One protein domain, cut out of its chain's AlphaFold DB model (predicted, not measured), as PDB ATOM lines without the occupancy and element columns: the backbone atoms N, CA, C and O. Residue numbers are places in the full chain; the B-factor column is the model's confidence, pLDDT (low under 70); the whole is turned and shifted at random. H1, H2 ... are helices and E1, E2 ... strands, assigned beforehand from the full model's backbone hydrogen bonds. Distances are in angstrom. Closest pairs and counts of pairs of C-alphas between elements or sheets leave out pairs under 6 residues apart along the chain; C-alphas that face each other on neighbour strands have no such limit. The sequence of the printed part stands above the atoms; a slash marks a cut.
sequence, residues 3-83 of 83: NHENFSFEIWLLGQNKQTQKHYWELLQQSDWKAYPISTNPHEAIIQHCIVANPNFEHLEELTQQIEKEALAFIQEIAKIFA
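Overview. This is residues 3 to 83 of the 83 residues of an uncharacterized protein of Flavobacteriaceae bacterium (UniProt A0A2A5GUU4). A two-stranded antiparallel ribbon, E1 and E2, has the long helix H2 over one face, while the short helix H1 crosses the ribbon's end. At the other end residues 57 to 62 stick out. The 81 printed residues, with order E1, H1, E2, H2, are mixed helix and strand, only just compact and close to loose: radius of gyration of the C-alphas 13.9 A, spans 41 by 28 by 22 A.

Along the chain. E1, residues 8 to 13, starts at C-alpha (-16.738, 25.948, 18.835). E2 is residues 47 to 53, H1 residues 18 to 29. H2, residues 60 to 82, is 33.2 A long, ending at C-alpha (-3.909, 42.953, 1.459).

Arrangement. E1 and E2 are antiparallel at 157 degrees; N 11 and O 49 are 2.8 A apart. The closest C-alphas of E2 and H2, Ile 51 and Glu 70, are 6.0 A apart. H1 and H2 are apart. Every O i to N i+4 pair is within hydrogen-bond range in H1, 17 of 19 in H2.

Size, cuts and confidence. The printed part has no cut. The link H1 to E2 is long, 17 residues. Residue 83 is under pLDDT 70.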
ATOM      1  N   ASN A   3     -16.465  30.113  21.379       94.94
ATOM      2  CA  ASN A   3     -17.887  30.418  21.403       94.94
ATOM      3  C   ASN A   3     -18.605  29.349  22.238       94.94
ATOM      4  O   ASN A   3     -18.710  28.193  21.828       94.94
ATOM      5  N   HIS A   4     -19.097  29.744  23.413       93.31
ATOM      6  CA  HIS A   4     -19.788  28.845  24.339       93.31
ATOM      7  C   HIS A   4     -21.201  28.466  23.881       93.31
ATOM      8  O   HIS A   4     -21.663  27.383  24.228       93.31
ATOM      9  N   GLU A   5     -21.879  29.325  23.115       93.88
ATOM     10  CA  GLU A   5     -23.231  29.056  22.609       93.88
ATOM     11  C   GLU A   5     -23.197  27.983  21.518       93.88
ATOM     12  O   GLU A   5     -23.968  27.028  21.555       93.88
ATOM     13  N   ASN A   6     -22.244  28.108  20.591       94.44
ATOM     14  CA  ASN A   6     -22.062  27.176  19.475       94.44
ATOM     15  C   ASN A   6     -21.093  26.028  19.787       94.44
ATOM     16  O   ASN A   6     -20.855  25.187  18.922       94.44
ATOM     17  N   PHE A   7     -20.486  26.026  20.975       96.31
ATOM     18  CA  PHE A   7     -19.466  25.065  21.397       96.31
ATOM     19  C   PHE A   7     -18.369  24.857  20.333       96.31
ATOM     20  O   PHE A   7     -18.131  23.755  19.838       96.31
ATOM     21  N   SER A   8     -17.722  25.949  19.926       97.50
ATOM     22  CA  SER A   8     -16.738  25.948  18.835       97.50
ATOM     23  C   SER A   8     -15.628  26.970  19.050       97.50
ATOM     24  O   SER A   8     -15.782  27.936  19.795       97.50
ATOM     25  N   PHE A   9     -14.487  26.766  18.395       98.00
ATOM     26  CA  PHE A   9     -13.469  27.803  18.273       98.00
ATOM     27  C   PHE A   9     -13.671  28.585  16.985       98.00
ATOM     28  O   PHE A   9     -13.786  28.021  15.898       98.00
ATOM     29  N   GLU A  10     -13.642  29.902  17.121       96.75
ATOM     30  CA  GLU A  10     -13.784  30.853  16.032       96.75
ATOM     31  C   GLU A  10     -12.548  31.746  15.920       96.75
ATOM     32  O   GLU A  10     -11.903  32.087  16.919       96.75
ATOM     33  N   ILE A  11     -12.246  32.174  14.700       96.56
ATOM     34  CA  ILE A  11     -11.264  33.206  14.390       96.56
ATOM     35  C   ILE A  11     -11.970  34.420  13.798       96.56
ATOM     36  O   ILE A  11     -12.879  34.296  12.973       96.56
ATOM     37  N   TRP A  12     -11.604  35.598  14.294       96.00
ATOM     38  CA  TRP A  12     -12.263  36.854  13.964       96.00
ATOM     39  C   TRP A  12     -11.236  37.802  13.349       96.00
ATOM     40  O   TRP A  12     -10.172  38.023  13.930       96.00
ATOM     41  N   LEU A  13     -11.555  38.384  12.191       95.69
ATOM     42  CA  LEU A  13     -10.777  39.479  11.615       95.69
ATOM     43  C   LEU A  13     -11.398  40.800  12.052       95.69
ATOM     44  O   LEU A  13     -12.541  41.092  11.704       95.69
ATOM     45  N   LEU A  14     -10.634  41.604  12.785       95.88
ATOM     46  CA  LEU A  14     -11.067  42.904  13.292       95.88
ATOM     47  C   LEU A  14     -10.283  44.029  12.622       95.88
ATOM     48  O   LEU A  14      -9.107  43.874  12.285       95.88
ATOM     49  N   GLY A  15     -10.917  45.188  12.467       94.19
ATOM     50  CA  GLY A  15     -10.196  46.400  12.090       94.19
ATOM     51  C   GLY A  15      -9.468  46.997  13.295       94.19
ATOM     52  O   GLY A  15      -9.951  46.928  14.421       94.19
ATOM     53  N   GLN A  16      -8.334  47.662  13.057       93.81
ATOM     54  CA  GLN A  16      -7.565  48.334  14.118       93.81
ATOM     55  C   GLN A  16      -8.391  49.382  14.891       93.81
ATOM     56  O   GLN A  16      -8.131  49.670  16.056       93.81
ATOM     57  N   ASN A  17      -9.384  49.974  14.231       95.25
ATOM     58  CA  ASN A  17     -10.362  50.880  14.817       95.25
ATOM     59  C   ASN A  17     -11.700  50.754  14.060       95.25
ATOM     60  O   ASN A  17     -11.771  50.117  13.006       95.25
ATOM     61  N   LYS A  18     -12.760  51.398  14.570       93.38
ATOM     62  CA  LYS A  18     -14.117  51.320  13.989       93.38
ATOM     63  C   LYS A  18     -14.197  51.812  12.540       93.38
ATOM     64  O   LYS A  18     -14.979  51.269  11.765       93.38
ATOM     65  N   GLN A  19     -13.410  52.824  12.175       95.12
ATOM     66  CA  GLN A  19     -13.392  53.360  10.813       95.12
ATOM     67  C   GLN A  19     -12.731  52.368   9.852       95.12
ATOM     68  O   GLN A  19     -13.320  52.033   8.827       95.12
ATOM     69  N   THR A  20     -11.557  51.846  10.214       94.94
ATOM     70  CA  THR A  20     -10.848  50.808   9.456       94.94
ATOM     71  C   THR A  20     -11.699  49.547   9.311       94.94
ATOM     72  O   THR A  20     -11.775  48.984   8.223       94.94
ATOM     73  N   GLN A  21     -12.381  49.123  10.378       95.31
ATOM     74  CA  GLN A  21     -13.256  47.953  10.346       95.31
ATOM     75  C   GLN A  21     -14.402  48.125   9.350       95.31
ATOM     76  O   GLN A  21     -14.586  47.277   8.481       95.31
ATOM     77  N   LYS A  22     -15.135  49.242   9.445       95.12
ATOM     78  CA  LYS A  22     -16.235  49.544   8.526       95.12
ATOM     79  C   LYS A  22     -15.753  49.579   7.075       95.12
ATOM     80  O   LYS A  22     -16.381  48.968   6.221       95.12
ATOM     81  N   HIS A  23     -14.625  50.242   6.818       94.25
ATOM     82  CA  HIS A  23     -14.062  50.358   5.474       94.25
ATOM     83  C   HIS A  23     -13.777  48.991   4.834       94.25
ATOM     84  O   HIS A  23     -14.230  48.729   3.723       94.25
ATOM     85  N   TYR A  24     -13.072  48.101   5.539       94.00
ATOM     86  CA  TYR A  24     -12.742  46.780   4.997       94.00
ATOM     87  C   TYR A  24     -13.941  45.829   4.949       94.00
ATOM     88  O   TYR A  24     -14.024  45.012   4.036       94.00
ATOM     89  N   TRP A  25     -14.890  45.952   5.879       95.38
ATOM     90  CA  TRP A  25     -16.153  45.216   5.806       95.38
ATOM     91  C   TRP A  25     -16.955  45.592   4.550       95.38
ATOM     92  O   TRP A  25     -17.401  44.706   3.825       95.38
ATOM     93  N   GLU A  26     -17.079  46.889   4.243       94.12
ATOM     94  CA  GLU A  26     -17.762  47.368   3.031       94.12
ATOM     95  C   GLU A  26     -17.035  46.914   1.759       94.12
ATOM     96  O   GLU A  26     -17.681  46.465   0.812       94.12
ATOM     97  N   LEU A  27     -15.699  46.984   1.757       92.81
ATOM     98  CA  LEU A  27     -14.869  46.547   0.635       92.81
ATOM     99  C   LEU A  27     -15.072  45.059   0.329       92.81
ATOM    100  O   LEU A  27     -15.278  44.697  -0.827       92.81
ATOM    101  N   LEU A  28     -15.060  44.201   1.353       92.25
ATOM    102  CA  LEU A  28     -15.267  42.766   1.159       92.25
ATOM    103  C   LEU A  28     -16.704  42.448   0.732       92.25
ATOM    104  O   LEU A  28     -16.878  41.632  -0.170       92.25
ATOM    105  N   GLN A  29     -17.716  43.129   1.287       90.88
ATOM    106  CA  GLN A  29     -19.124  42.943   0.897       90.88
ATOM    107  C   GLN A  29     -19.398  43.253  -0.578       90.88
ATOM    108  O   GLN A  29     -20.316  42.686  -1.166       90.88
ATOM    109  N   GLN A  30     -18.640  44.178  -1.166       90.94
ATOM    110  CA  GLN A  30     -18.790  44.590  -2.565       90.94
ATOM    111  C   GLN A  30     -17.891  43.802  -3.526       90.94
ATOM    112  O   GLN A  30     -17.970  43.998  -4.738       90.94
ATOM    113  N   SER A  31     -17.027  42.937  -2.999       87.69
ATOM    114  CA  SER A  31     -16.088  42.133  -3.779       87.69
ATOM    115  C   SER A  31     -16.644  40.737  -4.080       87.69
ATOM    116  O   SER A  31     -17.600  40.285  -3.457       87.69
ATOM    117  N   ASP A  32     -15.982  39.995  -4.969       87.69
ATOM    118  CA  ASP A  32     -16.274  38.574  -5.221       87.69
ATOM    119  C   ASP A  32     -15.732  37.633  -4.119       87.69
ATOM    120  O   ASP A  32     -15.486  36.446  -4.358       87.69
ATOM    121  N   TRP A  33     -15.511  38.153  -2.908       85.94
ATOM    122  CA  TRP A  33     -14.956  37.411  -1.784       85.94
ATOM    123  C   TRP A  33     -15.861  36.251  -1.356       85.94
ATOM    124  O   TRP A  33     -17.031  36.433  -1.023       85.94
ATOM    125  N   LYS A  34     -15.300  35.036  -1.348       84.69
ATOM    126  CA  LYS A  34     -16.028  33.794  -1.021       84.69
ATOM    127  C   LYS A  34     -15.263  32.832  -0.112       84.69
ATOM    128  O   LYS A  34     -15.811  31.786   0.220       84.69
ATOM    129  N   ALA A  35     -14.021  33.143   0.269       88.19
ATOM    130  CA  ALA A  35     -13.209  32.199   1.041       88.19
ATOM    131  C   ALA A  35     -13.704  32.070   2.490       88.19
ATOM    132  O   ALA A  35     -13.820  30.959   2.997       88.19
ATOM    133  N   TYR A  36     -14.087  33.188   3.118       92.25
ATOM    134  CA  TYR A  36     -14.644  33.194   4.473       92.25
ATOM    135  C   TYR A  36     -15.935  34.010   4.568       92.25
ATOM    136  O   TYR A  36     -16.067  35.024   3.877       92.25
ATOM    137  N   PRO A  37     -16.871  33.615   5.450       91.12
ATOM    138  CA  PRO A  37     -18.092  34.373   5.681       91.12
ATOM    139  C   PRO A  37     -17.778  35.752   6.272       91.12
ATOM    140  O   PRO A  37     -17.091  35.885   7.287       91.12
ATOM    141  N   ILE A  38     -18.305  36.788   5.626       93.44
ATOM    142  CA  ILE A  38     -18.258  38.157   6.139       93.44
ATOM    143  C   ILE A  38     -19.261  38.264   7.292       93.44
ATOM    144  O   ILE A  38     -20.358  37.708   7.223       93.44
ATOM    145  N   SER A  39     -18.883  38.969   8.360       92.88
ATOM    146  CA  SER A  39     -19.763  39.182   9.511       92.88
ATOM    147  C   SER A  39     -21.054  39.893   9.100       92.88
ATOM    148  O   SER A  39     -21.035  40.821   8.290       92.88
ATOM    149  N   THR A  40     -22.184  39.518   9.696       89.69
ATOM    150  CA  THR A  40     -23.464  40.212   9.489       89.69
ATOM    151  C   THR A  40     -23.520  41.560  10.210       89.69
ATOM    152  O   THR A  40     -24.309  42.423   9.820       89.69
ATOM    153  N   ASN A  41     -22.669  41.769  11.224       88.12
ATOM    154  CA  ASN A  41     -22.568  43.016  11.971       88.12
ATOM    155  C   ASN A  41     -21.173  43.660  11.798       88.12
ATOM    156  O   ASN A  41     -20.207  43.210  12.428       88.12
ATOM    157  N   PRO A  42     -21.048  44.769  11.036       83.31
ATOM    158  CA  PRO A  42     -19.770  45.458  10.820       83.31
ATOM    159  C   PRO A  42     -19.155  46.043  12.094       83.31
ATOM    160  O   PRO A  42     -17.998  46.459  12.084       83.31
ATOM    161  N   HIS A  43     -19.902  46.139  13.195       85.81
ATOM    162  CA  HIS A  43     -19.377  46.639  14.465       85.81
ATOM    163  C   HIS A  43     -18.690  45.563  15.309       85.81
ATOM    164  O   HIS A  43     -17.902  45.918  16.184       85.81
ATOM    165  N   GLU A  44     -18.938  44.284  15.030       88.81
ATOM    166  CA  GLU A  44     -18.385  43.163  15.796       88.81
ATOM    167  C   GLU A  44     -17.115  42.617  15.156       88.81
ATOM    168  O   GLU A  44     -16.104  42.486  15.839       88.81
ATOM    169  N   ALA A  45     -17.143  42.374  13.845       95.19
ATOM    170  CA  ALA A  45     -16.001  41.871  13.094       95.19
ATOM    171  C   ALA A  45     -16.137  42.170  11.597       95.19
ATOM    172  O   ALA A  45     -17.214  42.496  11.104       95.19
ATOM    173  N   ILE A  46     -15.036  42.027  10.866       95.75
ATOM    174  CA  ILE A  46     -15.030  41.979   9.400       95.75
ATOM    175  C   ILE A  46     -15.394  40.558   8.952       95.75
ATOM    176  O   ILE A  46     -16.312  40.367   8.161       95.75
ATOM    177  N   ILE A  47     -14.702  39.557   9.499       95.31
ATOM    178  CA  ILE A  47     -14.915  38.127   9.240       95.31
ATOM    179  C   ILE A  47     -15.052  37.423  10.583       95.31
ATOM    180  O   ILE A  47     -14.291  37.714  11.506       95.31
ATOM    181  N   GLN A  48     -15.978  36.475  10.659       94.38
ATOM    182  CA  GLN A  48     -16.117  35.544  11.773       94.38
ATOM    183  C   GLN A  48     -16.200  34.139  11.193       94.38
ATOM    184  O   GLN A  48     -17.132  33.821  10.463       94.38
ATOM    185  N   HIS A  49     -15.214  33.300  11.497       95.25
ATOM    186  CA  HIS A  49     -15.107  31.973  10.910       95.25
ATOM    187  C   HIS A  49     -14.877  30.913  11.985       95.25
ATOM    188  O   HIS A  49     -14.013  31.069  12.845       95.25
ATOM    189  N   CYS A  50     -15.645  29.825  11.941       96.38
ATOM    190  CA  CYS A  50     -15.437  28.670  12.806       96.38
ATOM    191  C   CYS A  50     -14.231  27.864  12.307       96.38
ATOM    192  O   CYS A  50     -14.272  27.336  11.202       96.38
ATOM    193  N   ILE A  51     -13.198  27.735  13.141       97.12
ATOM    194  CA  ILE A  51     -11.980  26.964  12.841       97.12
ATOM    195  C   ILE A  51     -12.011  25.558  13.449       97.12
ATOM    196  O   ILE A  51     -11.392  24.643  12.918       97.12
ATOM    197  N   VAL A  52     -12.761  25.354  14.538       97.88
ATOM    198  CA  VAL A  52     -12.976  24.024  15.128       97.88
ATOM    199  C   VAL A  52     -14.410  23.923  15.625       97.88
ATOM    200  O   VAL A  52     -14.771  24.541  16.627       97.88
ATOM    201  N   ALA A  53     -15.226  23.123  14.943       96.81
ATOM    202  CA  ALA A  53     -16.555  22.752  15.418       96.81
ATOM    203  C   ALA A  53     -16.458  21.536  16.351       96.81
ATOM    204  O   ALA A  53     -15.723  20.601  16.041       96.81
ATOM    205  N   ASN A  54     -17.220  21.528  17.452       96.06
ATOM    206  CA  ASN A  54     -17.257  20.429  18.430       96.06
ATOM    207  C   ASN A  54     -15.856  20.001  18.919       96.06
ATOM    208  O   ASN A  54     -15.439  18.866  18.676       96.06
ATOM    209  N   PRO A  55     -15.098  20.897  19.575       96.69
ATOM    210  CA  PRO A  55     -13.739  20.599  20.000       96.69
ATOM    211  C   PRO A  55     -13.698  19.430  20.987       96.69
ATOM    212  O   PRO A  55     -14.482  19.365  21.937       96.69
ATOM    213  N   ASN A  56     -12.742  18.526  20.776       96.12
ATOM    214  CA  ASN A  56     -12.486  17.425  21.691       96.12
ATOM    215  C   ASN A  56     -11.534  17.873  22.808       96.12
ATOM    216  O   ASN A  56     -10.334  18.035  22.595       96.12
ATOM    217  N   PHE A  57     -12.072  18.048  24.014       96.00
ATOM    218  CA  PHE A  57     -11.295  18.450  25.186       96.00
ATOM    219  C   PHE A  57     -10.566  17.291  25.887       96.00
ATOM    220  O   PHE A  57      -9.793  17.542  26.809       96.00
ATOM    221  N   GLU A  58     -10.768  16.042  25.460       97.94
ATOM    222  CA  GLU A  58     -10.024  14.888  25.983       97.94
ATOM    223  C   GLU A  58      -8.581  14.843  25.442       97.94
ATOM    224  O   GLU A  58      -7.691  14.312  26.106       97.94
ATOM    225  N   HIS A  59      -8.325  15.470  24.284       96.44
ATOM    226  CA  HIS A  59      -7.017  15.514  23.613       96.44
ATOM    227  C   HIS A  59      -6.555  16.959  23.360       96.44
ATOM    228  O   HIS A  59      -6.551  17.459  22.236       96.44
ATOM    229  N   LEU A  60      -6.150  17.649  24.429       97.69
ATOM    230  CA  LEU A  60      -5.826  19.083  24.388       97.69
ATOM    231  C   LEU A  60      -4.660  19.445  23.456       97.69
ATOM    232  O   LEU A  60      -4.673  20.524  22.863       97.69
ATOM    233  N   GLU A  61      -3.658  18.576  23.322       98.12
ATOM    234  CA  GLU A  61      -2.515  18.826  22.435       98.12
ATOM    235  C   GLU A  61      -2.943  18.823  20.962       98.12
ATOM    236  O   GLU A  61      -2.637  19.763  20.231       98.12
ATOM    237  N   GLU A  62      -3.730  17.827  20.550       98.12
ATOM    238  CA  GLU A  62      -4.275  17.737  19.191       98.12
ATOM    239  C   GLU A  62      -5.194  18.922  18.881       98.12
ATOM    240  O   GLU A  62      -5.075  19.546  17.826       98.12
ATOM    241  N   LEU A  63      -6.062  19.287  19.831       98.31
ATOM    242  CA  LEU A  63      -6.929  20.457  19.711       98.31
ATOM    243  C   LEU A  63      -6.117  21.749  19.539       98.31
ATOM    244  O   LEU A  63      -6.456  22.587  18.704       98.31
ATOM    245  N   THR A  64      -5.030  21.906  20.298       98.12
ATOM    246  CA  THR A  64      -4.144  23.075  20.195       98.12
ATOM    247  C   THR A  64      -3.482  23.136  18.819       98.12
ATOM    248  O   THR A  64      -3.557  24.167  18.153       98.12
ATOM    249  N   GLN A  65      -2.924  22.019  18.344       98.31
ATOM    250  CA  GLN A  65      -2.300  21.939  17.020       98.31
ATOM    251  C   GLN A  65      -3.301  22.229  15.894       98.31
ATOM    252  O   GLN A  65      -2.965  22.909  14.922       98.31
ATOM    253  N   GLN A  66      -4.542  21.749  16.023       98.12
ATOM    254  CA  GLN A  66      -5.606  22.050  15.072       98.12
ATOM    255  C   GLN A  66      -5.899  23.555  15.032       98.12
ATOM    256  O   GLN A  66      -5.895  24.144  13.953       98.12
ATOM    257  N   ILE A  67      -6.103  24.190  16.190       98.31
ATOM    258  CA  ILE A  67      -6.371  25.633  16.274       98.31
ATOM    259  C   ILE A  67      -5.230  26.437  15.639       98.31
ATOM    260  O   ILE A  67      -5.491  27.348  14.854       98.31
ATOM    261  N   GLU A  68      -3.975  26.100  15.945       98.25
ATOM    262  CA  GLU A  68      -2.803  26.789  15.394       98.25
ATOM    263  C   GLU A  68      -2.709  26.648  13.874       98.25
ATOM    264  O   GLU A  68      -2.500  27.637  13.169       98.25
ATOM    265  N   LYS A  69      -2.902  25.431  13.358       98.38
ATOM    266  CA  LYS A  69      -2.875  25.156  11.920       98.38
ATOM    267  C   LYS A  69      -3.936  25.966  11.175       98.38
ATOM    268  O   LYS A  69      -3.611  26.622  10.185       98.38
ATOM    269  N   GLU A  70      -5.180  25.934  11.648       97.81
ATOM    270  CA  GLU A  70      -6.288  26.654  11.013       97.81
ATOM    271  C   GLU A  70      -6.100  28.176  11.117       97.81
ATOM    272  O   GLU A  70      -6.341  28.906  10.156       97.81
ATOM    273  N   ALA A  71      -5.578  28.675  12.244       97.56
ATOM    274  CA  ALA A  71      -5.264  30.092  12.403       97.56
ATOM    275  C   ALA A  71      -4.153  30.560  11.447       97.56
ATOM    276  O   ALA A  71      -4.264  31.632  10.851       97.56
ATOM    277  N   LEU A  72      -3.092  29.767  11.267       97.75
ATOM    278  CA  LEU A  72      -2.016  30.081  10.323       97.75
ATOM    279  C   LEU A  72      -2.514  30.084   8.876       97.75
ATOM    280  O   LEU A  72      -2.167  30.997   8.124       97.75
ATOM    281  N   ALA A  73      -3.342  29.107   8.495       96.19
ATOM    282  CA  ALA A  73      -3.966  29.069   7.175       96.19
ATOM    283  C   ALA A  73      -4.823  30.322   6.938       96.19
ATOM    284  O   ALA A  73      -4.630  31.018   5.940       96.19
ATOM    285  N   PHE A  74      -5.671  30.677   7.908       96.25
ATOM    286  CA  PHE A  74      -6.487  31.888   7.866       96.25
ATOM    287  C   PHE A  74      -5.642  33.152   7.667       96.25
ATOM    288  O   PHE A  74      -5.911  33.949   6.768       96.25
ATOM    289  N   ILE A  75      -4.576  33.332   8.455       95.00
ATOM    290  CA  ILE A  75      -3.686  34.498   8.339       95.00
ATOM    291  C   ILE A  75      -3.045  34.564   6.950       95.00
ATOM    292  O   ILE A  75      -2.994  35.638   6.352       95.00
ATOM    293  N   GLN A  76      -2.568  33.435   6.423       94.50
ATOM    294  CA  GLN A  76      -1.947  33.382   5.099       94.50
ATOM    295  C   GLN A  76      -2.934  33.714   3.978       94.50
ATOM    296  O   GLN A  76      -2.551  34.365   3.007       94.50
ATOM    297  N   GLU A  77      -4.187  33.278   4.083       92.75
ATOM    298  CA  GLU A  77      -5.225  33.610   3.106       92.75
ATOM    299  C   GLU A  77      -5.608  35.086   3.159       92.75
ATOM    300  O   GLU A  77      -5.642  35.739   2.117       92.75
ATOM    301  N   ILE A  78      -5.802  35.641   4.358       92.56
ATOM    302  CA  ILE A  78      -6.104  37.065   4.531       92.56
ATOM    303  C   ILE A  78      -4.946  37.947   4.052       92.56
ATOM    304  O   ILE A  78      -5.170  38.944   3.366       92.56
ATOM    305  N   ALA A  79      -3.700  37.574   4.354       91.38
ATOM    306  CA  ALA A  79      -2.524  38.331   3.933       91.38
ATOM    307  C   ALA A  79      -2.412  38.453   2.404       91.38
ATOM    308  O   ALA A  79      -1.970  39.487   1.919       91.38
ATOM    309  N   LYS A  80      -2.860  37.449   1.636       88.88
ATOM    310  CA  LYS A  80      -2.861  37.496   0.159       88.88
ATOM    311  C   LYS A  80      -3.814  38.543  -0.424       88.88
ATOM    312  O   LYS A  80      -3.658  38.900  -1.584       88.88
ATOM    313  N   ILE A  81      -4.806  38.998   0.341       81.12
ATOM    314  CA  ILE A  81      -5.792  39.999  -0.104       81.12
ATOM    315  C   ILE A  81      -5.228  41.415   0.034       81.12
ATOM    316  O   ILE A  81      -5.562  42.295  -0.754       81.12
ATOM    317  N   PHE A  82      -4.415  41.635   1.070       73.38
ATOM    318  CA  PHE A  82      -3.909  42.953   1.459       73.38
ATOM    319  C   PHE A  82      -2.424  43.167   1.129       73.38
ATOM    320  O   PHE A  82      -1.864  44.189   1.525       73.38
ATOM    321  N   ALA A  83      -1.797  42.202   0.451       63.69
ATOM    322  CA  ALA A  83      -0.440  42.293  -0.089       63.69
ATOM    323  C   ALA A  83      -0.444  42.946  -1.475       63.69
ATOM    324  O   ALA A  83       0.466  43.767  -1.724       63.69
TER     325      ALA A  83